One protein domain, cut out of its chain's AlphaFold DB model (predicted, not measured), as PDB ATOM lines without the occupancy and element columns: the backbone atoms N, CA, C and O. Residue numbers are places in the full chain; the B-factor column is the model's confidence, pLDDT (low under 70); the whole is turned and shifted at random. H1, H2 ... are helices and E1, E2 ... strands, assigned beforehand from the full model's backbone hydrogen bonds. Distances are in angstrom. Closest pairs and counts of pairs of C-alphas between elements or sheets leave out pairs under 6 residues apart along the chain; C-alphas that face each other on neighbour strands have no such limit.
ATOM      1  N   ILE A 183      19.428 -15.736 -51.978       52.34
ATOM      2  CA  ILE A 183      18.396 -15.089 -52.794       52.34
ATOM      3  C   ILE A 183      18.600 -15.588 -54.225       52.34
ATOM      4  O   ILE A 183      19.715 -15.428 -54.741       52.34
ATOM      5  N   PRO A 184      17.579 -16.165 -54.882       60.88
ATOM      6  CA  PRO A 184      17.683 -16.532 -56.283       60.88
ATOM      7  C   PRO A 184      18.030 -15.278 -57.085       60.88
ATOM      8  O   PRO A 184      17.235 -14.347 -57.171       60.88
ATOM      9  N   LEU A 185      19.229 -15.227 -57.680       61.25
ATOM     10  CA  LEU A 185      19.679 -14.065 -58.468       61.25
ATOM     11  C   LEU A 185      18.727 -13.724 -59.628       61.25
ATOM     12  O   LEU A 185      18.784 -12.620 -60.156       61.25
ATOM     13  N   GLN A 186      17.866 -14.674 -59.986       70.69
ATOM     14  CA  GLN A 186      16.790 -14.573 -60.966       70.69
ATOM     15  C   GLN A 186      15.755 -13.496 -60.590       70.69
ATOM     16  O   GLN A 186      15.196 -12.865 -61.476       70.69
ATOM     17  N   ASN A 187      15.546 -13.252 -59.289       77.38
ATOM     18  CA  ASN A 187      14.579 -12.286 -58.758       77.38
ATOM     19  C   ASN A 187      15.225 -10.940 -58.342       77.38
ATOM     20  O   ASN A 187      14.691 -10.172 -57.541       77.38
ATOM     21  N   CYS A 188      16.423 -10.655 -58.851       76.25
ATOM     22  CA  CYS A 188      17.192  -9.465 -58.505       76.25
ATOM     23  C   CYS A 188      17.587  -8.693 -59.759       76.25
ATOM     24  O   CYS A 188      18.202  -9.242 -60.671       76.25
ATOM     25  N   GLU A 189      17.353  -7.387 -59.741       80.12
ATOM     26  CA  GLU A 189      17.771  -6.466 -60.787       80.12
ATOM     27  C   GLU A 189      18.892  -5.555 -60.280       80.12
ATOM     28  O   GLU A 189      18.860  -5.043 -59.160       80.12
ATOM     29  N   TRP A 190      19.891  -5.331 -61.130       77.81
ATOM     30  CA  TRP A 190      20.991  -4.403 -60.883       77.81
ATOM     31  C   TRP A 190      21.118  -3.517 -62.101       77.81
ATOM     32  O   TRP A 190      21.140  -4.019 -63.227       77.81
ATOM     33  N   GLY A 191      21.291  -2.222 -61.895       68.31
ATOM     34  CA  GLY A 191      21.394  -1.329 -63.031       68.31
ATOM     35  C   GLY A 191      21.946   0.036 -62.691       68.31
ATOM     36  O   GLY A 191      22.421   0.311 -61.588       68.31
ATOM     37  N   ARG A 192      21.891   0.887 -63.711       68.38
ATOM     38  CA  ARG A 192      22.235   2.301 -63.650       68.38
ATOM     39  C   ARG A 192      21.089   3.096 -64.240       68.38
ATOM     40  O   ARG A 192      20.817   2.960 -65.426       68.38
ATOM     41  N   LEU A 193      20.453   3.939 -63.435       67.62
ATOM     42  CA  LEU A 193      19.460   4.899 -63.919       67.62
ATOM     43  C   LEU A 193      20.122   6.258 -64.102       67.62
ATOM     44  O   LEU A 193      20.877   6.695 -63.242       67.62
ATOM     45  N   ASN A 194      19.827   6.962 -65.191       64.19
ATOM     46  CA  ASN A 194      20.249   8.357 -65.319       64.19
ATOM     47  C   ASN A 194      19.480   9.204 -64.291       64.19
ATOM     48  O   ASN A 194      18.254   9.091 -64.206       64.19
ATOM     49  N   LEU A 195      20.172  10.038 -63.512       59.81
ATOM     50  CA  LEU A 195      19.511  10.918 -62.545       59.81
ATOM     51  C   LEU A 195      18.666  11.973 -63.272       59.81
ATOM     52  O   LEU A 195      19.083  12.520 -64.291       59.81
ATOM     53  N   ILE A 196      17.491  12.286 -62.723       56.06
ATOM     54  CA  ILE A 196      16.724  13.468 -63.132       56.06
ATOM     55  C   ILE A 196      17.304  14.643 -62.333       56.06
ATOM     56  O   ILE A 196      17.123  14.710 -61.121       56.06
ATOM     57  N   GLU A 197      18.100  15.489 -62.986       54.50
ATOM     58  CA  GLU A 197      18.924  16.551 -62.383       54.50
ATOM     59  C   GLU A 197      18.183  17.511 -61.427       54.50
ATOM     60  O   GLU A 197      17.017  17.847 -61.641       54.50
ATOM     61  N   SER A 198      18.935  18.082 -60.474       40.12
ATOM     62  CA  SER A 198      18.838  19.506 -60.111       40.12
ATOM     63  C   SER A 198      20.124  19.992 -59.414       40.12
ATOM     64  O   SER A 198      20.338  19.705 -58.242       40.12
ATOM     65  N   GLY A 199      20.972  20.732 -60.139       38.12
ATOM     66  CA  GLY A 199      21.998  21.630 -59.580       38.12
ATOM     67  C   GLY A 199      23.255  21.000 -58.958       38.12
ATOM     68  O   GLY A 199      23.407  21.004 -57.744       38.12
ATOM     69  N   GLY A 200      24.212  20.549 -59.778       41.19
ATOM     70  CA  GLY A 200      25.623  20.446 -59.359       41.19
ATOM     71  C   GLY A 200      26.127  19.114 -58.784       41.19
ATOM     72  O   GLY A 200      27.315  19.016 -58.497       41.19
ATOM     73  N   ALA A 201      25.300  18.072 -58.651       42.47
ATOM     74  CA  ALA A 201      25.779  16.767 -58.178       42.47
ATOM     75  C   ALA A 201      26.682  16.063 -59.221       42.47
ATOM     76  O   ALA A 201      26.326  15.920 -60.392       42.47
ATOM     77  N   SER A 202      27.860  15.599 -58.791       43.69
ATOM     78  CA  SER A 202      28.911  14.976 -59.618       43.69
ATOM     79  C   SER A 202      28.536  13.584 -60.171       43.69
ATOM     80  O   SER A 202      29.053  13.144 -61.215       43.69
ATOM     81  N   CYS A 203      27.575  12.910 -59.532       49.88
ATOM     82  CA  CYS A 203      27.044  11.613 -59.944       49.88
ATOM     83  C   CYS A 203      25.991  11.806 -61.053       49.88
ATOM     84  O   CYS A 203      25.049  12.558 -60.865       49.88
ATOM     85  N   LYS A 204      26.136  11.160 -62.223       54.09
ATOM     86  CA  LYS A 204      25.130  11.232 -63.319       54.09
ATOM     87  C   LYS A 204      24.223  10.012 -63.409       54.09
ATOM     88  O   LYS A 204      23.139  10.088 -63.981       54.09
ATOM     89  N   ASN A 205      24.666   8.916 -62.805       59.41
ATOM     90  CA  ASN A 205      23.953   7.657 -62.792       59.41
ATOM     91  C   ASN A 205      23.737   7.235 -61.342       59.41
ATOM     92  O   ASN A 205      24.625   7.384 -60.502       59.41
ATOM     93  N   LEU A 206      22.559   6.699 -61.087       64.69
ATOM     94  CA  LEU A 206      22.137   6.046 -59.870       64.69
ATOM     95  C   LEU A 206      22.393   4.557 -60.053       64.69
ATOM     96  O   LEU A 206      21.674   3.886 -60.793       64.69
ATOM     97  N   ASP A 207      23.468   4.059 -59.448       66.81
ATOM     98  CA  ASP A 207      23.665   2.618 -59.315       66.81
ATOM     99  C   ASP A 207      22.588   2.100 -58.351       66.81
ATOM    100  O   ASP A 207      22.476   2.611 -57.232       66.81
ATOM    101  N   TYR A 208      21.807   1.104 -58.767       73.62
ATOM    102  CA  TYR A 208      20.800   0.471 -57.914       73.62
ATOM    103  C   TYR A 208      20.915  -1.046 -57.918       73.62
ATOM    104  O   TYR A 208      21.412  -1.673 -58.860       73.62
ATOM    105  N   TRP A 209      20.400  -1.609 -56.839       79.06
ATOM    106  CA  TRP A 209      19.994  -2.987 -56.707       79.06
ATOM    107  C   TRP A 209      18.566  -3.021 -56.178       79.06
ATOM    108  O   TRP A 209      18.233  -2.268 -55.264       79.06
ATOM    109  N   LYS A 210      17.733  -3.897 -56.728       82.38
ATOM    110  CA  LYS A 210      16.373  -4.080 -56.240       82.38
ATOM    111  C   LYS A 210      15.880  -5.505 -56.477       82.38
ATOM    112  O   LYS A 210      16.303  -6.170 -57.423       82.38
ATOM    113  N   VAL A 211      14.980  -5.965 -55.622       83.94
ATOM    114  CA  VAL A 211      14.182  -7.178 -55.827       83.94
ATOM    115  C   VAL A 211      13.096  -6.884 -56.865       83.94
ATOM    116  O   VAL A 211      12.475  -5.824 -56.798       83.94
ATOM    117  N   ILE A 212      12.886  -7.790 -57.822       86.44
ATOM    118  CA  ILE A 212      11.898  -7.610 -58.901       86.44
ATOM    119  C   ILE A 212      10.492  -7.953 -58.397       86.44
ATOM    120  O   ILE A 212       9.596  -7.119 -58.491       86.44
ATOM    121  N   ASP A 213      10.336  -9.153 -57.836       87.81
ATOM    122  CA  ASP A 213       9.108  -9.693 -57.252       87.81
ATOM    123  C   ASP A 213       9.278  -9.836 -55.734       87.81
ATOM    124  O   ASP A 213       9.951 -10.740 -55.218       87.81
ATOM    125  N   LEU A 214       8.669  -8.910 -55.003       85.62
ATOM    126  CA  LEU A 214       8.721  -8.873 -53.552       85.62
ATOM    127  C   LEU A 214       7.974 -10.049 -52.907       85.62
ATOM    128  O   LEU A 214       8.403 -10.538 -51.862       85.62
ATOM    129  N   GLY A 215       6.894 -10.529 -53.525       84.94
ATOM    130  CA  GLY A 215       6.126 -11.667 -53.026       84.94
ATOM    131  C   GLY A 215       6.960 -12.944 -53.040       84.94
ATOM    132  O   GLY A 215       7.039 -13.648 -52.030       84.94
ATOM    133  N   GLN A 216       7.656 -13.209 -54.148       83.94
ATOM    134  CA  GLN A 216       8.587 -14.333 -54.238       83.94
ATOM    135  C   GLN A 216       9.763 -14.177 -53.266       83.94
ATOM    136  O   GLN A 216      10.161 -15.136 -52.612       83.94
ATOM    137  N   PHE A 217      10.285 -12.962 -53.102       82.75
ATOM    138  CA  PHE A 217      11.363 -12.693 -52.148       82.75
ATOM    139  C   PHE A 217      10.960 -12.969 -50.694       82.75
ATOM    140  O   PHE A 217      11.720 -13.581 -49.942       82.75
ATOM    141  N   VAL A 218       9.746 -12.571 -50.306       81.75
ATOM    142  CA  VAL A 218       9.149 -12.883 -49.001       81.75
ATOM    143  C   VAL A 218       8.994 -14.401 -48.832       81.75
ATOM    144  O   VAL A 218       9.340 -14.915 -47.769       81.75
ATOM    145  N   LYS A 219       8.578 -15.137 -49.877       80.25
ATOM    146  CA  LYS A 219       8.483 -16.617 -49.866       80.25
ATOM    147  C   LYS A 219       9.820 -17.291 -49.635       80.25
ATOM    148  O   LYS A 219       9.933 -18.135 -48.746       80.25
ATOM    149  N   ASP A 220      10.829 -16.888 -50.394       77.38
ATOM    150  CA  ASP A 220      12.173 -17.448 -50.280       77.38
ATOM    151  C   ASP A 220      12.757 -17.186 -48.889       77.38
ATOM    152  O   ASP A 220      13.351 -18.075 -48.276       77.38
ATOM    153  N   TYR A 221      12.551 -15.974 -48.366       76.75
ATOM    154  CA  TYR A 221      13.004 -15.611 -47.033       76.75
ATOM    155  C   TYR A 221      12.305 -16.431 -45.944       76.75
ATOM    156  O   TYR A 221      12.970 -16.973 -45.061       76.75
ATOM    157  N   PHE A 222      10.979 -16.548 -46.019       76.44
ATOM    158  CA  PHE A 222      10.179 -17.292 -45.053       76.44
ATOM    159  C   PHE A 222      10.614 -18.757 -44.971       76.44
ATOM    160  O   PHE A 222      10.952 -19.245 -43.891       76.44
ATOM    161  N   LYS A 223      10.700 -19.428 -46.127       76.56
ATOM    162  CA  LYS A 223      11.152 -20.818 -46.228       76.56
ATOM    163  C   LYS A 223      12.527 -20.988 -45.585       76.56
ATOM    164  O   LYS A 223      12.709 -21.777 -44.665       76.56
ATOM    165  N   LYS A 224      13.479 -20.161 -46.017       70.62
ATOM    166  CA  LYS A 224      14.886 -20.333 -45.670       70.62
ATOM    167  C   LYS A 224      15.243 -19.953 -44.231       70.62
ATOM    168  O   LYS A 224      16.149 -20.541 -43.648       70.62
ATOM    169  N   PHE A 225      14.640 -18.901 -43.685       68.00
ATOM    170  CA  PHE A 225      15.086 -18.327 -42.409       68.00
ATOM    171  C   PHE A 225      14.153 -18.626 -41.245       68.00
ATOM    172  O   PHE A 225      14.589 -18.564 -40.092       68.00
ATOM    173  N   ILE A 226      12.892 -18.938 -41.530       69.94
ATOM    174  CA  ILE A 226      11.906 -19.219 -40.492       69.94
ATOM    175  C   ILE A 226      11.701 -20.727 -40.355       69.94
ATOM    176  O   ILE A 226      11.744 -21.218 -39.230       69.94
ATOM    177  N   MET A 227      11.533 -21.452 -41.465       70.38
ATOM    178  CA  MET A 227      11.248 -22.895 -41.435       70.38
ATOM    179  C   MET A 227      12.513 -23.756 -41.371       70.38
ATOM    180  O   MET A 227      12.597 -24.627 -40.513       70.38
ATOM    181  N   ASP A 228      13.529 -23.470 -42.193       67.19
ATOM    182  CA  ASP A 228      14.745 -24.304 -42.250       67.19
ATOM    183  C   ASP A 228      15.681 -24.145 -41.025       67.19
ATOM    184  O   ASP A 228      16.694 -24.838 -40.921       67.19
ATOM    185  N   ILE A 229      15.393 -23.212 -40.105       65.06
ATOM    186  CA  ILE A 229      16.198 -22.978 -38.895       65.06
ATOM    187  C   ILE A 229      15.447 -23.497 -37.668       65.06
ATOM    188  O   ILE A 229      14.396 -22.975 -37.288       65.06
ATOM    189  N   GLU A 230      16.041 -24.482 -37.002       61.75
ATOM    190  CA  GLU A 230      15.503 -25.091 -35.788       61.75
ATOM    191  C   GLU A 230      15.235 -24.038 -34.690       61.75
ATOM    192  O   GLU A 230      16.031 -23.129 -34.442       61.75
ATOM    193  N   GLY A 231      14.049 -24.098 -34.075       68.81
ATOM    194  CA  GLY A 231      13.583 -23.137 -33.067       68.81
ATOM    195  C   GLY A 231      12.996 -21.819 -33.608       68.81
ATOM    196  O   GLY A 231      12.247 -21.157 -32.884       68.81
ATOM    197  N   ASN A 232      13.253 -21.434 -34.864       71.44
ATOM    198  CA  ASN A 232      12.616 -20.255 -35.470       71.44
ATOM    199  C   ASN A 232      11.160 -20.523 -35.868       71.44
ATOM    200  O   ASN A 232      10.317 -19.642 -35.686       71.44
ATOM    201  N   ALA A 233      10.854 -21.737 -36.326       72.94
ATOM    202  CA  ALA A 233       9.496 -22.144 -36.676       72.94
ATOM    203  C   ALA A 233       8.545 -22.079 -35.470       72.94
ATOM    204  O   ALA A 233       7.468 -21.494 -35.563       72.94
ATOM    205  N   VAL A 234       8.976 -22.581 -34.307       74.00
ATOM    206  CA  VAL A 234       8.196 -22.534 -33.056       74.00
ATOM    207  C   VAL A 234       7.953 -21.090 -32.614       74.00
ATOM    208  O   VAL A 234       6.826 -20.715 -32.286       74.00
ATOM    209  N   LYS A 235       8.990 -20.240 -32.659       73.50
ATOM    210  CA  LYS A 235       8.847 -18.805 -32.366       73.50
ATOM    211  C   LYS A 235       7.832 -18.164 -33.301       73.50
ATOM    212  O   LYS A 235       6.923 -17.491 -32.823       73.50
ATOM    213  N   PHE A 236       7.958 -18.404 -34.605       78.25
ATOM    214  CA  PHE A 236       7.028 -17.888 -35.600       78.25
ATOM    215  C   PHE A 236       5.589 -18.335 -35.339       78.25
ATOM    216  O   PHE A 236       4.697 -17.494 -35.353       78.25
ATOM    217  N   GLN A 237       5.351 -19.614 -35.041       77.50
ATOM    218  CA  GLN A 237       4.008 -20.111 -34.735       77.50
ATOM    219  C   GLN A 237       3.412 -19.437 -33.494       77.50
ATOM    220  O   GLN A 237       2.258 -19.019 -33.528       77.50
ATOM    221  N   ASN A 238       4.185 -19.270 -32.419       76.00
ATOM    222  CA  ASN A 238       3.720 -18.585 -31.206       76.00
ATOM    223  C   ASN A 238       3.382 -17.110 -31.468       76.00
ATOM    224  O   ASN A 238       2.393 -16.580 -30.956       76.00
ATOM    225  N   ILE A 239       4.183 -16.455 -32.308       72.94
ATOM    226  CA  ILE A 239       3.936 -15.087 -32.761       72.94
ATOM    227  C   ILE A 239       2.656 -15.038 -33.593       72.94
ATOM    228  O   ILE A 239       1.767 -14.243 -33.301       72.94
ATOM    229  N   PHE A 240       2.530 -15.906 -34.593       81.25
ATOM    230  CA  PHE A 240       1.365 -15.944 -35.467       81.25
ATOM    231  C   PHE A 240       0.081 -16.213 -34.674       81.25
ATOM    232  O   PHE A 240      -0.898 -15.502 -34.868       81.25
ATOM    233  N   LYS A 241       0.106 -17.125 -33.692       82.19
ATOM    234  CA  LYS A 241      -1.012 -17.343 -32.752       82.19
ATOM    235  C   LYS A 241      -1.426 -16.066 -32.009       82.19
ATOM    236  O   LYS A 241      -2.597 -15.899 -31.691       82.19
ATOM    237  N   SER A 242      -0.487 -15.158 -31.744       78.25
ATOM    238  CA  SER A 242      -0.746 -13.917 -31.004       78.25
ATOM    239  C   SER A 242      -1.375 -12.805 -31.856       78.25
ATOM    240  O   SER A 242      -2.068 -11.948 -31.298       78.25
ATOM    241  N   TYR A 243      -1.144 -12.793 -33.174       80.75
ATOM    242  CA  TYR A 243      -1.600 -11.723 -34.083       80.75
ATOM    243  C   TYR A 243      -2.625 -12.170 -35.131       80.75
ATOM    244  O   TYR A 243      -3.396 -11.341 -35.597       80.75
ATOM    245  N   GLY A 244      -2.638 -13.449 -35.512       85.56
ATOM    246  CA  GLY A 244      -3.454 -13.980 -36.613       85.56
ATOM    247  C   GLY A 244      -2.962 -13.592 -38.014       85.56
ATOM    248  O   GLY A 244      -3.593 -13.934 -39.010       85.56
ATOM    249  N   GLU A 245      -1.836 -12.885 -38.109       87.38
ATOM    250  CA  GLU A 245      -1.280 -12.335 -39.345       87.38
ATOM    251  C   GLU A 245       0.254 -12.264 -39.271       87.38
ATOM    252  O   GLU A 245       0.856 -12.257 -38.192       87.38
ATOM    253  N   ILE A 246       0.901 -12.200 -40.433       84.94
ATOM    254  CA  ILE A 246       2.337 -11.962 -40.567       84.94
ATOM    255  C   ILE A 246       2.590 -10.457 -40.586       84.94
ATOM    256  O   ILE A 246       2.122  -9.748 -41.477       84.94
ATOM    257  N   LEU A 247       3.397  -9.988 -39.634       85.25
ATOM    258  CA  LEU A 247       3.855  -8.602 -39.590       85.25
ATOM    259  C   LEU A 247       5.148  -8.441 -40.396       85.25
ATOM    260  O   LEU A 247       6.205  -8.956 -40.011       85.25
ATOM    261  N   LEU A 248       5.053  -7.700 -41.498       85.81
ATOM    262  CA  LEU A 248       6.181  -7.262 -42.313       85.81
ATOM    263  C   LEU A 248       6.612  -5.869 -41.875       85.81
ATOM    264  O   LEU A 248       5.970  -4.871 -42.201       85.81
ATOM    265  N   LEU A 249       7.718  -5.810 -41.145       83.12
ATOM    266  CA  LEU A 249       8.343  -4.562 -40.742       83.12
ATOM    267  C   LEU A 249       9.171  -4.051 -41.915       83.12
ATOM    268  O   LEU A 249      10.115  -4.711 -42.352       83.12
ATOM    269  N   VAL A 250       8.817  -2.890 -42.433       80.88
ATOM    270  CA  VAL A 250       9.509  -2.248 -43.548       80.88
ATOM    271  C   VAL A 250      10.204  -0.997 -43.050       80.88
ATOM    272  O   VAL A 250       9.769  -0.384 -42.088       80.88
ATOM    273  N   SER A 251      11.328  -0.632 -43.646       75.75
ATOM    274  CA  SER A 251      12.025   0.602 -43.283       75.75
ATOM    275  C   SER A 251      12.815   1.134 -44.462       75.75
ATOM    276  O   SER A 251      13.305   0.370 -45.298       75.75
ATOM    277  N   ALA A 252      12.958   2.452 -44.492       71.19
ATOM    278  CA  ALA A 252      13.805   3.166 -45.426       71.19
ATOM    279  C   ALA A 252      14.807   4.014 -44.639       71.19
ATOM    280  O   ALA A 252      14.412   4.734 -43.722       71.19
ATOM    281  N   ASP A 253      16.087   3.943 -45.003       66.00
ATOM    282  CA  ASP A 253      17.138   4.728 -44.358       66.00
ATOM    283  C   ASP A 253      18.082   5.416 -45.352       66.00
ATOM    284  O   ASP A 253      18.442   4.887 -46.413       66.00
ATOM    285  N   HIS A 254      18.522   6.608 -44.947       60.94
ATOM    286  CA  HIS A 254      19.653   7.318 -45.510       60.94
ATOM    287  C   HIS A 254      20.916   6.822 -44.810       60.94
ATOM    288  O   HIS A 254      21.210   7.273 -43.709       60.94
ATOM    289  N   GLY A 255      21.719   5.974 -45.462       50.12
ATOM    290  CA  GLY A 255      23.018   5.563 -44.926       50.12
ATOM    291  C   GLY A 255      23.869   6.795 -44.598       50.12
ATOM    292  O   GLY A 255      24.444   7.409 -45.500       50.12
ATOM    293  N   GLY A 256      23.862   7.204 -43.327       47.53
ATOM    294  CA  GLY A 256      24.249   8.551 -42.909       47.53
ATOM    295  C   GLY A 256      25.671   8.928 -43.314       47.53
ATOM    296  O   GLY A 256      26.537   8.065 -43.351       47.53
ATOM    297  N   ASN A 257      25.905  10.218 -43.602       40.72
ATOM    298  CA  ASN A 257      27.179  10.915 -43.899       40.72
ATOM    299  C   ASN A 257      28.195  10.269 -44.868       40.72
ATOM    300  O   ASN A 257      29.190  10.910 -45.205       40.72
ATOM    301  N   ILE A 258      27.986   9.047 -45.354       41.50
ATOM    302  CA  ILE A 258      28.885   8.387 -46.294       41.50
ATOM    303  C   ILE A 258      28.434   8.750 -47.699       41.50
ATOM    304  O   ILE A 258      27.597   8.094 -48.318       41.50
ATOM    305  N   THR A 259      29.032   9.819 -48.209       44.72
ATOM    306  CA  THR A 259      28.996  10.161 -49.624       44.72
ATOM    307  C   THR A 259      30.016   9.302 -50.366       44.72
ATOM    308  O   THR A 259      31.222   9.470 -50.178       44.72
ATOM    309  N   ILE A 260      29.566   8.380 -51.217       41.69
ATOM    310  CA  ILE A 260      30.451   7.746 -52.205       41.69
ATOM    311  C   ILE A 260      30.381   8.622 -53.453       41.69
ATOM    312  O   ILE A 260      29.302   8.760 -54.019       41.69
ATOM    313  N   ASP A 261      31.489   9.208 -53.902       42.59
ATOM    314  CA  ASP A 261      31.492  10.173 -55.021       42.59
ATOM    315  C   ASP A 261      30.417  11.278 -54.855       42.59
ATOM    316  O   ASP A 261      29.636  11.532 -55.772       42.59
ATOM    317  N   GLY A 262      30.279  11.835 -53.646       45.97
ATOM    318  CA  GLY A 262      29.328  12.919 -53.361       45.97
ATOM    319  C   GLY A 262      27.862  12.513 -53.151       45.97
ATOM    320  O   GLY A 262      27.048  13.368 -52.811       45.97
ATOM    321  N   ALA A 263      27.495  11.231 -53.304       48.41
ATOM    322  CA  ALA A 263      26.105  10.764 -53.182       48.41
ATOM    323  C   ALA A 263      25.881   9.854 -51.960       48.41
ATOM    324  O   ALA A 263      26.657   8.921 -51.728       48.41
ATOM    325  N   SER A 264      24.805  10.105 -51.204       58.62
ATOM    326  CA  SER A 264      24.336   9.231 -50.120       58.62
ATOM    327  C   SER A 264      23.758   7.920 -50.673       58.62
ATOM    328  O   SER A 264      23.378   7.822 -51.844       58.62
ATOM    329  N   THR A 265      23.740   6.875 -49.842       64.31
ATOM    330  CA  THR A 265      23.144   5.580 -50.210       64.31
ATOM    331  C   THR A 265      21.806   5.413 -49.507       64.31
ATOM    332  O   THR A 265      21.736   5.524 -48.286       64.31
ATOM    333  N   GLN A 266      20.767   5.129 -50.284       73.00
ATOM    334  CA  GLN A 266      19.413   4.834 -49.828       73.00
ATOM    335  C   GLN A 266      19.236   3.329 -49.707       73.00
ATOM    336  O   GLN A 266      19.656   2.592 -50.606       73.00
ATOM    337  N   LYS A 267      18.628   2.872 -48.611       74.81
ATOM    338  CA  LYS A 267      18.399   1.450 -48.342       74.81
ATOM    339  C   LYS A 267      16.965   1.230 -47.911       74.81
ATOM    340  O   LYS A 267      16.451   1.980 -47.088       74.81
ATOM    341  N   TYR A 268      16.369   0.177 -48.442       79.25
ATOM    342  CA  TYR A 268      15.056  -0.293 -48.053       79.25
ATOM    343  C   TYR A 268      15.164  -1.719 -47.555       79.25
ATOM    344  O   TYR A 268      15.691  -2.605 -48.240       79.25
ATOM    345  N   CYS A 269      14.654  -1.918 -46.354       78.38
ATOM    346  CA  CYS A 269      14.807  -3.136 -45.595       78.38
ATOM    347  C   CYS A 269      13.443  -3.703 -45.220       78.38
ATOM    348  O   CYS A 269      12.488  -2.967 -44.977       78.38
ATOM    349  N   LEU A 270      13.389  -5.024 -45.147       79.75
ATOM    350  CA  LEU A 270      12.253  -5.808 -44.708       79.75
ATOM    351  C   LEU A 270      12.698  -6.735 -43.573       79.75
ATOM    352  O   LEU A 270      13.783  -7.319 -43.605       79.75
ATOM    353  N   GLN A 271      11.861  -6.857 -42.557       77.69
ATOM    354  CA  GLN A 271      12.075  -7.698 -41.393       77.69
ATOM    355  C   GLN A 271      10.752  -8.360 -41.019       77.69
ATOM    356  O   GLN A 271       9.721  -7.709 -40.902       77.69
ATOM    357  N   PHE A 272      10.789  -9.661 -40.770       74.81
ATOM    358  CA  PHE A 272       9.683 -10.364 -40.132       74.81
ATOM    359  C   PHE A 272       9.929 -10.300 -38.628       74.81
ATOM    360  O   PHE A 272      11.054 -10.530 -38.213       74.81
ATOM    361  N   TYR A 273       8.928  -9.955 -37.825       62.34
ATOM    362  CA  TYR A 273       8.849 -10.033 -36.352       62.34
ATOM    363  C   TYR A 273      10.077 -10.616 -35.576       62.34
ATOM    364  O   TYR A 273      10.017 -11.716 -35.036       62.34
ATOM    365  N   HIS A 274      11.188  -9.861 -35.478       61.66
ATOM    366  CA  HIS A 274      12.474 -10.226 -34.825       61.66
ATOM    367  C   HIS A 274      13.431 -11.196 -35.546       61.66
ATOM    368  O   HIS A 274      14.495 -11.555 -35.027       61.66
ATOM    369  N   PHE A 275      13.103 -11.561 -36.774       62.78
ATOM    370  CA  PHE A 275      14.015 -12.186 -37.713       62.78
ATOM    371  C   PHE A 275      15.010 -11.163 -38.273       62.78
ATOM    372  O   PHE A 275      15.063  -9.985 -37.906       62.78
ATOM    373  N   GLN A 276      15.865 -11.658 -39.148       67.50
ATOM    374  CA  GLN A 276      16.944 -10.905 -39.749       67.50
ATOM    375  C   GLN A 276      16.405  -9.778 -40.636       67.50
ATOM    376  O   GLN A 276      15.566 -10.021 -41.501       67.50
ATOM    377  N   ILE A 277      16.930  -8.567 -40.465       69.69
ATOM    378  CA  ILE A 277      16.682  -7.462 -41.393       69.69
ATOM    379  C   ILE A 277      17.345  -7.808 -42.730       69.69
ATOM    380  O   ILE A 277      18.535  -8.140 -42.772       69.69
ATOM    381  N   VAL A 278      16.582  -7.741 -43.818       70.06
ATOM    382  CA  VAL A 278      17.075  -7.989 -45.173       70.06
ATOM    383  C   VAL A 278      16.743  -6.812 -46.063       70.06
ATOM    384  O   VAL A 278      15.609  -6.355 -46.123       70.06
ATOM    385  N   GLU A 279      17.743  -6.328 -46.783       74.00
ATOM    386  CA  GLU A 279      17.532  -5.317 -47.808       74.00
ATOM    387  C   GLU A 279      16.759  -5.932 -48.978       74.00
ATOM    388  O   GLU A 279      17.074  -7.041 -49.404       74.00
ATOM    389  N   TYR A 280      15.785  -5.207 -49.522       80.31
ATOM    390  CA  TYR A 280      15.116  -5.567 -50.779       80.31
ATOM    391  C   TYR A 280      15.363  -4.525 -51.877       80.31
ATOM    392  O   TYR A 280      15.127  -4.792 -53.054       80.31
ATOM    393  N   CYS A 281      15.869  -3.343 -51.518       81.06
ATOM    394  CA  CYS A 281      16.276  -2.321 -52.468       81.06
ATOM    395  C   CYS A 281      17.392  -1.451 -51.881       81.06
ATOM    396  O   CYS A 281      17.386  -1.103 -50.703       81.06
ATOM    397  N   MET A 282      18.364  -1.091 -52.710       77.06
ATOM    398  CA  MET A 282      19.449  -0.182 -52.368       77.06
ATOM    399  C   MET A 282      19.816   0.634 -53.596       77.06
ATOM    400  O   MET A 282      19.988   0.087 -54.684       77.06
ATOM    401  N   PHE A 283      20.038   1.932 -53.432       73.56
ATOM    402  CA  PHE A 283      20.585   2.727 -54.518       73.56
ATOM    403  C   PHE A 283      21.458   3.882 -54.046       73.56
ATOM    404  O   PHE A 283      21.323   4.397 -52.939       73.56
ATOM    405  N   LYS A 284      22.366   4.304 -54.920       68.31
ATOM    406  CA  LYS A 284      23.277   5.426 -54.695       68.31
ATOM    407  C   LYS A 284      22.734   6.675 -55.384       68.31
ATOM    408  O   LYS A 284      22.727   6.737 -56.611       68.31
ATOM    409  N   GLY A 285      22.301   7.675 -54.622       62.31
ATOM    410  CA  GLY A 285      21.712   8.883 -55.196       62.31
ATOM    411  C   GLY A 285      21.342   9.940 -54.165       62.31
ATOM    412  O   GLY A 285      21.246   9.658 -52.975       62.31
ATOM    413  N   SER A 286      21.132  11.170 -54.639       56.41
ATOM    414  CA  SER A 286      20.634  12.274 -53.816       56.41
ATOM    415  C   SER A 286      19.267  11.952 -53.206       56.41
ATOM    416  O   SER A 286      18.475  11.203 -53.780       56.41
ATOM    417  N   ASP A 287      18.951  12.608 -52.091       56.50
ATOM    418  CA  ASP A 287      17.650  12.595 -51.397       56.50
ATOM    419  C   ASP A 287      16.493  13.202 -52.222       56.50
ATOM    420  O   ASP A 287      15.370  13.353 -51.751       56.50
ATOM    421  N   THR A 288      16.741  13.515 -53.492       63.78
ATOM    422  CA  THR A 288      15.748  13.998 -54.445       63.78
ATOM    423  C   THR A 288      14.648  12.965 -54.678       63.78
ATOM    424  O   THR A 288      14.903  11.852 -55.152       63.78
ATOM    425  N   TYR A 289      13.411  13.395 -54.465       66.69
ATOM    426  CA  TYR A 289      12.212  12.574 -54.592       66.69
ATOM    427  C   TYR A 289      12.061  11.861 -55.948       66.69
ATOM    428  O   TYR A 289      11.720  10.684 -55.991       66.69
ATOM    429  N   LYS A 290      12.379  12.529 -57.069       67.62
ATOM    430  CA  LYS A 290      12.241  11.945 -58.418       67.62
ATOM    431  C   LYS A 290      13.105  10.703 -58.608       67.62
ATOM    432  O   LYS A 290      12.708   9.770 -59.296       67.62
ATOM    433  N   ASN A 291      14.297  10.696 -58.016       70.12
ATOM    434  CA  ASN A 291      15.225   9.577 -58.137       70.12
ATOM    435  C   ASN A 291      14.811   8.413 -57.229       70.12
ATOM    436  O   ASN A 291      14.881   7.273 -57.676       70.12
ATOM    437  N   GLN A 292      14.297   8.704 -56.025       73.00
ATOM    438  CA  GLN A 292      13.645   7.704 -55.170       73.00
ATOM    439  C   GLN A 292      12.490   7.031 -55.926       73.00
ATOM    440  O   GLN A 292      12.518   5.816 -56.111       73.00
ATOM    441  N   GLN A 293      11.551   7.819 -56.468       73.19
ATOM    442  CA  GLN A 293      10.364   7.323 -57.176       73.19
ATOM    443  C   GLN A 293      10.703   6.337 -58.298       73.19
ATOM    444  O   GLN A 293      10.092   5.281 -58.392       73.19
ATOM    445  N   ARG A 294      11.709   6.631 -59.133       74.00
ATOM    446  CA  ARG A 294      12.075   5.751 -60.260       74.00
ATOM    447  C   ARG A 294      12.513   4.355 -59.831       74.00
ATOM    448  O   ARG A 294      12.339   3.412 -60.596       74.00
ATOM    449  N   VAL A 295      13.117   4.235 -58.653       76.69
ATOM    450  CA  VAL A 295      13.590   2.945 -58.145       76.69
ATOM    451  C   VAL A 295      12.451   2.185 -57.471       76.69
ATOM    452  O   VAL A 295      12.363   0.969 -57.620       76.69
ATOM    453  N   ILE A 296      11.582   2.904 -56.754       77.56
ATOM    454  CA  ILE A 296      10.622   2.318 -55.808       77.56
ATOM    455  C   ILE A 296       9.169   2.277 -56.298       77.56
ATOM    456  O   ILE A 296       8.355   1.646 -55.633       77.56
ATOM    457  N   ALA A 297       8.830   2.922 -57.422       73.94
ATOM    458  CA  ALA A 297       7.441   3.122 -57.860       73.94
ATOM    459  C   ALA A 297       6.618   1.827 -57.941       73.94
ATOM    460  O   ALA A 297       5.438   1.837 -57.617       73.94
ATOM    461  N   GLY A 298       7.241   0.712 -58.328       77.06
ATOM    462  CA  GLY A 298       6.549  -0.572 -58.460       77.06
ATOM    463  C   GLY A 298       6.276  -1.299 -57.139       77.06
ATOM    464  O   GLY A 298       5.539  -2.277 -57.141       77.06
ATOM    465  N   TYR A 299       6.856  -0.873 -56.012       85.31
ATOM    466  CA  TYR A 299       6.712  -1.625 -54.761       85.31
ATOM    467  C   TYR A 299       5.358  -1.440 -54.090       85.31
ATOM    468  O   TYR A 299       4.892  -2.378 -53.449       85.31
ATOM    469  N   TYR A 300       4.710  -0.286 -54.252       82.00
ATOM    470  CA  TYR A 300       3.402  -0.043 -53.639       82.00
ATOM    471  C   TYR A 300       2.368  -1.073 -54.088       82.00
ATOM    472  O   TYR A 300       1.719  -1.701 -53.255       82.00
ATOM    473  N   GLU A 301       2.266  -1.298 -55.398       84.00
ATOM    474  CA  GLU A 301       1.343  -2.273 -55.983       84.00
ATOM    475  C   GLU A 301       1.669  -3.695 -55.515       84.00
ATOM    476  O   GLU A 301       0.775  -4.403 -55.062       84.00
ATOM    477  N   GLN A 302       2.950  -4.077 -55.491       88.94
ATOM    478  CA  GLN A 302       3.370  -5.393 -54.994       88.94
ATOM    479  C   GLN A 302       3.025  -5.603 -53.514       88.94
ATOM    480  O   GLN A 302       2.612  -6.689 -53.110       88.94
ATOM    481  N   PHE A 303       3.165  -4.571 -52.683       87.00
ATOM    482  CA  PHE A 303       2.753  -4.631 -51.285       87.00
ATOM    483  C   PHE A 303       1.228  -4.698 -51.130       87.00
ATOM    484  O   PHE A 303       0.742  -5.436 -50.273       87.00
ATOM    485  N   VAL A 304       0.464  -3.969 -51.951       85.75
ATOM    486  CA  VAL A 304      -1.006  -4.060 -51.980       85.75
ATOM    487  C   VAL A 304      -1.445  -5.471 -52.356       85.75
ATOM    488  O   VAL A 304      -2.316  -6.034 -51.692       85.75
ATOM    489  N   GLU A 305      -0.828  -6.062 -53.377       89.50
ATOM    490  CA  GLU A 305      -1.081  -7.441 -53.789       89.50
ATOM    491  C   GLU A 305      -0.725  -8.435 -52.685       89.50
ATOM    492  O   GLU A 305      -1.515  -9.334 -52.405       89.50
ATOM    493  N   LEU A 306       0.409  -8.248 -52.007       88.50
ATOM    494  CA  LEU A 306       0.826  -9.112 -50.904       88.50
ATOM    495  C   LEU A 306      -0.142  -9.045 -49.713       88.50
ATOM    496  O   LEU A 306      -0.447 -10.077 -49.123       88.50
ATOM    497  N   ILE A 307      -0.667  -7.862 -49.379       87.81
ATOM    498  CA  ILE A 307      -1.706  -7.707 -48.346       87.81
ATOM    499  C   ILE A 307      -3.015  -8.362 -48.791       87.81
ATOM    500  O   ILE A 307      -3.651  -9.058 -48.005       87.81
ATOM    501  N   LYS A 308      -3.442  -8.115 -50.035       88.12
ATOM    502  CA  LYS A 308      -4.729  -8.590 -50.560       88.12
ATOM    503  C   LYS A 308      -4.765 -10.109 -50.685       88.12
ATOM    504  O   LYS A 308      -5.754 -10.729 -50.312       88.12
ATOM    505  N   ASN A 309      -3.706 -10.682 -51.241       87.38
ATOM    506  CA  ASN A 309      -3.631 -12.107 -51.534       87.38
ATOM    507  C   ASN A 309      -3.095 -12.901 -50.342       87.38
ATOM    508  O   ASN A 309      -3.227 -14.119 -50.320       87.38
ATOM    509  N   GLY A 310      -2.477 -12.232 -49.370       84.50
ATOM    510  CA  GLY A 310      -1.752 -12.897 -48.306       84.50
ATOM    511  C   GLY A 310      -0.537 -13.667 -48.822       84.50
ATOM    512  O   GLY A 310      -0.197 -13.720 -50.010       84.50
ATOM    513  N   PHE A 311       0.145 -14.289 -47.880       81.94
ATOM    514  CA  PHE A 311       1.332 -15.079 -48.106       81.94
ATOM    515  C   PHE A 311       0.976 -16.566 -48.163       81.94
ATOM    516  O   PHE A 311       0.590 -17.147 -47.156       81.94
ATOM    517  N   HIS A 312       1.122 -17.195 -49.331       79.75
ATOM    518  CA  HIS A 312       0.841 -18.622 -49.502       79.75
ATOM    519  C   HIS A 312       2.111 -19.462 -49.337       79.75
ATOM    520  O   HIS A 312       3.062 -19.295 -50.109       79.75
ATOM    521  N   PHE A 313       2.099 -20.390 -48.381       73.00
ATOM    522  CA  PHE A 313       3.184 -21.336 -48.133       73.00
ATOM    523  C   PHE A 313       2.618 -22.692 -47.707       73.00
ATOM    524  O   PHE A 313       1.758 -22.748 -46.836       73.00
ATOM    525  N   GLU A 314       3.062 -23.768 -48.365       72.38
ATOM    526  CA  GLU A 314       2.625 -25.153 -48.092       72.38
ATOM    527  C   GLU A 314       1.094 -25.341 -48.050       72.38
ATOM    528  O   GLU A 314       0.557 -26.123 -47.276       72.38
ATOM    529  N   GLY A 315       0.370 -24.611 -48.905       74.88
ATOM    530  CA  GLY A 315      -1.094 -24.680 -48.989       74.88
ATOM    531  C   GLY A 315      -1.839 -23.839 -47.947       74.88
ATOM    532  O   GLY A 315      -3.059 -23.735 -48.029       74.88
ATOM    533  N   ILE A 316      -1.135 -23.182 -47.023       79.31
ATOM    534  CA  ILE A 316      -1.715 -22.261 -46.042       79.31
ATOM    535  C   ILE A 316      -1.557 -20.823 -46.547       79.31
ATOM    536  O   ILE A 316      -0.470 -20.412 -46.959       79.31
ATOM    537  N   CYS A 317      -2.644 -20.048 -46.509       85.19
ATOM    538  CA  CYS A 317      -2.609 -18.609 -46.748       85.19
ATOM    539  C   CYS A 317      -2.522 -17.864 -45.414       85.19
ATOM    540  O   CYS A 317      -3.430 -17.932 -44.587       85.19
ATOM    541  N   TYR A 318      -1.426 -17.143 -45.216       85.25
ATOM    542  CA  TYR A 318      -1.200 -16.295 -44.058       85.25
ATOM    543  C   TYR A 318      -1.552 -14.841 -44.403       85.25
ATOM    544  O   TYR A 318      -0.944 -14.278 -45.318       85.25
ATOM    545  N   PRO A 319      -2.481 -14.190 -43.681       89.81
ATOM    546  CA  PRO A 319      -2.732 -12.762 -43.844       89.81
ATOM    547  C   PRO A 319      -1.463 -11.950 -43.584       89.81
ATOM    548  O   PRO A 319      -0.646 -12.322 -42.740       89.81
ATOM    549  N   VAL A 320      -1.290 -10.839 -44.299       87.69
ATOM    550  CA  VAL A 320      -0.099  -9.990 -44.194       87.69
ATOM    551  C   VAL A 320      -0.499  -8.575 -43.805       87.69
ATOM    552  O   VAL A 320      -1.367  -7.972 -44.439       87.69
ATOM    553  N   ARG A 321       0.210  -8.011 -42.824       87.19
ATOM    554  CA  ARG A 321       0.157  -6.588 -42.486       87.19
ATOM    555  C   ARG A 321       1.543  -5.967 -42.550       87.19
ATOM    556  O   ARG A 321       2.529  -6.553 -42.109       87.19
ATOM    557  N   ILE A 322       1.603  -4.761 -43.100       84.06
ATOM    558  CA  ILE A 322       2.830  -3.978 -43.225       84.06
ATOM    559  C   ILE A 322       2.884  -2.964 -42.094       84.06
ATOM    560  O   ILE A 322       1.889  -2.294 -41.821       84.06
ATOM    561  N   ILE A 323       4.049  -2.852 -41.464       80.31
ATOM    562  CA  ILE A 323       4.327  -1.871 -40.418       80.31
ATOM    563  C   ILE A 323       5.607  -1.134 -40.787       80.31
ATOM    564  O   ILE A 323       6.642  -1.761 -40.999       80.31
ATOM    565  N   ASP A 324       5.549   0.190 -40.866       77.44
ATOM    566  CA  ASP A 324       6.713   1.010 -41.203       77.44
ATOM    567  C   ASP A 324       7.543   1.359 -39.957       77.44
ATOM    568  O   ASP A 324       7.008   1.749 -38.918       77.44
ATOM    569  N   LYS A 325       8.862   1.202 -40.078       76.00
ATOM    570  CA  LYS A 325       9.875   1.176 -39.013       76.00
ATOM    571  C   LYS A 325      11.063   2.115 -39.306       76.00
ATOM    572  O   LYS A 325      12.183   1.867 -38.871       76.00
ATOM    573  N   GLY A 326      10.886   3.157 -40.111       63.00
ATOM    574  CA  GLY A 326      11.980   4.054 -40.513       63.00
ATOM    575  C   GLY A 326      12.189   5.280 -39.617       63.00
ATOM    576  O   GLY A 326      11.389   5.592 -38.730       63.00
ATOM    577  N   ASP A 327      13.268   6.029 -39.892       59.19
ATOM    578  CA  ASP A 327      13.375   7.423 -39.441       59.19
ATOM    579  C   ASP A 327      12.121   8.164 -39.913       59.19
ATOM    580  O   ASP A 327      11.850   8.239 -41.113       59.19
ATOM    581  N   MET A 328      11.375   8.731 -38.962       56.75
ATOM    582  CA  MET A 328      10.086   9.391 -39.164       56.75
ATOM    583  C   MET A 328      10.088  10.368 -40.348       56.75
ATOM    584  O   MET A 328       9.087  10.485 -41.046       56.75
ATOM    585  N   LYS A 329      11.222  11.027 -40.639       57.25
ATOM    586  CA  LYS A 329      11.332  11.923 -41.800       57.25
ATOM    587  C   LYS A 329      11.171  11.179 -43.130       57.25
ATOM    588  O   LYS A 329      10.462  11.656 -44.017       57.25
ATOM    589  N   GLN A 330      11.870  10.058 -43.275       61.59
ATOM    590  CA  GLN A 330      11.900   9.253 -44.492       61.59
ATOM    591  C   GLN A 330      10.693   8.322 -44.561       61.59
ATOM    592  O   GLN A 330      10.126   8.166 -45.638       61.59
ATOM    593  N   SER A 331      10.263   7.774 -43.425       60.56
ATOM    594  CA  SER A 331       9.001   7.052 -43.274       60.56
ATOM    595  C   SER A 331       7.832   7.893 -43.750       60.56
ATOM    596  O   SER A 331       7.144   7.488 -44.678       60.56
ATOM    597  N   ASN A 332       7.688   9.125 -43.246       60.09
ATOM    598  CA  ASN A 332       6.626  10.022 -43.692       60.09
ATOM    599  C   ASN A 332       6.683  10.264 -45.205       60.09
ATOM    600  O   ASN A 332       5.681  10.081 -45.882       60.09
ATOM    601  N   LEU A 333       7.858  10.567 -45.768       59.09
ATOM    602  CA  LEU A 333       8.020  10.708 -47.221       59.09
ATOM    603  C   LEU A 333       7.591   9.443 -47.987       59.09
ATOM    604  O   LEU A 333       6.954   9.529 -49.033       59.09
ATOM    605  N   THR A 334       7.944   8.279 -47.448       60.53
ATOM    606  CA  THR A 334       7.745   6.954 -48.039       60.53
ATOM    607  C   THR A 334       6.297   6.474 -47.941       60.53
ATOM    608  O   THR A 334       5.833   5.750 -48.815       60.53
ATOM    609  N   VAL A 335       5.559   6.881 -46.912       59.81
ATOM    610  CA  VAL A 335       4.127   6.581 -46.751       59.81
ATOM    611  C   VAL A 335       3.228   7.704 -47.284       59.81
ATOM    612  O   VAL A 335       2.009   7.637 -47.167       59.81
ATOM    613  N   GLY A 336       3.819   8.742 -47.884       54.41
ATOM    614  CA  GLY A 336       3.103   9.882 -48.452       54.41
ATOM    615  C   GLY A 336       2.555  10.885 -47.429       54.41
ATOM    616  O   GLY A 336       1.637  11.643 -47.738       54.41
ATOM    617  N   LEU A 337       3.120  10.914 -46.223       50.47
ATOM    618  CA  LEU A 337       2.829  11.866 -45.152       50.47
ATOM    619  C   LEU A 337       3.800  13.058 -45.163       50.47
ATOM    620  O   LEU A 337       4.971  12.945 -45.525       50.47
ATOM    621  N   ILE A 412       5.269   4.147 -51.007       69.31
ATOM    622  CA  ILE A 412       5.871   2.823 -51.235       69.31
ATOM    623  C   ILE A 412       5.117   1.771 -50.427       69.31
ATOM    624  O   ILE A 412       5.008   0.630 -50.863       69.31
ATOM    625  N   TYR A 413       4.590   2.143 -49.259       72.69
ATOM    626  CA  TYR A 413       3.896   1.225 -48.362       72.69
ATOM    627  C   TYR A 413       2.408   1.582 -48.262       72.69
ATOM    628  O   TYR A 413       2.080   2.731 -47.953       72.69
ATOM    629  N   PRO A 414       1.495   0.622 -48.475       72.69
ATOM    630  CA  PRO A 414       0.058   0.808 -48.288       72.69
ATOM    631  C   PRO A 414      -0.319   0.742 -46.799       72.69
ATOM    632  O   PRO A 414      -0.901  -0.234 -46.320       72.69
ATOM    633  N   VAL A 415       0.035   1.788 -46.052       66.19
ATOM    634  CA  VAL A 415      -0.288   1.912 -44.624       66.19
ATOM    635  C   VAL A 415      -1.747   2.340 -44.466       66.19
ATOM    636  O   VAL A 415      -2.140   3.415 -44.913       66.19
ATOM    637  N   LYS A 416      -2.560   1.493 -43.825       62.22
ATOM    638  CA  LYS A 416      -4.004   1.732 -43.640       62.22
ATOM    639  C   LYS A 416      -4.340   2.453 -42.334       62.22
ATOM    640  O   LYS A 416      -5.394   3.075 -42.245       62.22
ATOM    641  N   HIS A 417      -3.479   2.351 -41.319       66.38
ATOM    642  CA  HIS A 417      -3.727   2.898 -39.987       66.38
ATOM    643  C   HIS A 417      -2.506   3.653 -39.453       66.38
ATOM    644  O   HIS A 417      -1.375   3.219 -39.636       66.38
ATOM    645  N   ILE A 418      -2.716   4.744 -38.708       62.09
ATOM    646  CA  ILE A 418      -1.616   5.538 -38.126       62.09
ATOM    647  C   ILE A 418      -0.735   4.723 -37.162       62.09
ATOM    648  O   ILE A 418       0.461   4.951 -37.054       62.09
ATOM    649  N   HIS A 419      -1.317   3.728 -36.488       71.19
ATOM    650  CA  HIS A 419      -0.596   2.798 -35.604       71.19
ATOM    651  C   HIS A 419       0.093   1.639 -36.337       71.19
ATOM    652  O   HIS A 419       0.673   0.777 -35.686       71.19
ATOM    653  N   ASP A 420       0.043   1.613 -37.668       73.56
ATOM    654  CA  ASP A 420       0.934   0.784 -38.482       73.56
ATOM    655  C   ASP A 420       2.231   1.564 -38.834       73.56
ATOM    656  O   ASP A 420       3.084   1.072 -39.567       73.56
ATOM    657  N   LEU A 421       2.410   2.766 -38.265       72.44
ATOM    658  CA  LEU A 421       3.677   3.497 -38.198       72.44
ATOM    659  C   LEU A 421       4.293   3.294 -36.810       72.44
ATOM    660  O   LEU A 421       3.628   3.509 -35.792       72.44
ATOM    661  N   SER A 422       5.561   2.888 -36.750       73.06
ATOM    662  CA  SER A 422       6.241   2.664 -35.474       73.06
ATOM    663  C   SER A 422       6.371   3.963 -34.674       73.06
ATOM    664  O   SER A 422       6.820   4.989 -35.192       73.06
ATOM    665  N   ILE A 423       6.031   3.912 -33.384       71.88
ATOM    666  CA  ILE A 423       6.355   4.992 -32.450       71.88
ATOM    667  C   ILE A 423       7.793   4.783 -31.990       71.88
ATOM    668  O   ILE A 423       8.091   3.898 -31.189       71.88
TER     669      ILE A 423
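This is residues 183 to 337 and 412 to 423 of the 859 residues of an uncharacterized protein of Tenacibaculum sp (UniProt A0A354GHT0). One long, twisted and curled sheet of six strands makes the body, with H1, H3 and H4 packed on one face of it. At one end H2 and the small hairpin of E6 and E7 extend the body past the sheet, at the other end the link from E1 to E2 does so, and H5 sits beside the sheet next to E3. The printed part has 167 residues with five named helices and eight named strands, in the order E1 E2 H1 H2 E3 E4 E5 H3 H4 E6 E7 E8 H5; the large sheet is mixed, in the order E1 E2 E5 E4 E3 E8, and the class is mixed, helices and strands. The whole is compact, with a radius of gyration of the C-alphas of 16.8 A, and its C-alphas span 53 by 35 by 27 A, only just elongated.

The large sheet begins at edge strand E1, residues 188 to 194, which forms an antiparallel hairpin with E2, residues 205 to 211, where N 189 and O 210 are 2.8 A apart. E2 is antiparallel to E5, residues 278 to 284, with N 209 and O 282 at 2.8 A. E5 forms a hairpin with E4, residues 263 to 272, where N 266 and O 283 are 2.8 A apart. E4 forms a hairpin with E3, residues 246 to 260, with N 251 and O 269 at 2.9 A. E3, E4 and E5 are a meander, each strand the antiparallel neighbour of the one before. E3 bends by 79 degrees at residue 257, and its parallel neighbour is edge strand E8, residues 320 to 324, with N 248 and O 321 at 2.8 A. Across the sheet the way turns by 88 degrees. H1, residues 214 to 227, H3, residues 289 to 296, and H4, residues 299 to 309, are on the same face, which gives two layers, helices on one face of a sheet. H1 has a height over the sheet of 8.8 A and runs across the strands, at 75 degrees to E4 on the local plane. H3 lies over E2 and, only just, with 3 C-alphas, over E5; the closest C-alphas of H3 and E2 are those of Val 295 and Tyr 208, 7.6 A apart. H4 touches residues 214 to 215 of H1, closest at the C-alphas of Leu 306 and Gly 215, 6.3 A, at a steep tilt of 61 degrees, the same way. H2, residues 232 to 243, touches H1 only at the corner, closest at the C-alphas of Ala 233 and Met 227, 5.1 A, and only grazes the sheet with residues 236 to 240. E6, residues 311 to 313, and E7, residues 316 to 318, form a hairpin, with N 311 and O 318 at 2.8 A, and E7 runs on into E8 at 28 degrees. H5, residues 328 to 335, is on the sheet over none of its strands; its closest C-alpha to E3 is that of Gln 330, 6.4 A from that of Ala 252. Every O i to N i+4 pair is within hydrogen-bond range in H1, H2, H4 and H5, and 3 of 4 in H3.

E1 starts at C-alpha 188, (17.192, -9.465, -58.505). From first to last C-alpha E3 measures 36.3 A, E4 29.8 A, E1 19.3 A, E2 19.1 A, H1 18.7 A and E5 17.6 A. H5 ends at C-alpha 335, (4.127, 6.581, -46.751).

The C-alphas of Gly 200 and Gly 315, the two farthest apart, are 53.5 A from each other. Residues 338 to 411 are not printed, and C-alphas 337 and 412 are 11.3 A apart across the cut. Residues 412 to 423 hold no named element. No link is long. The mean pLDDT of the printed part is 70.6, and 68 residues are under 70, among them 191 to 207, 253 to 265 and 326 to 337.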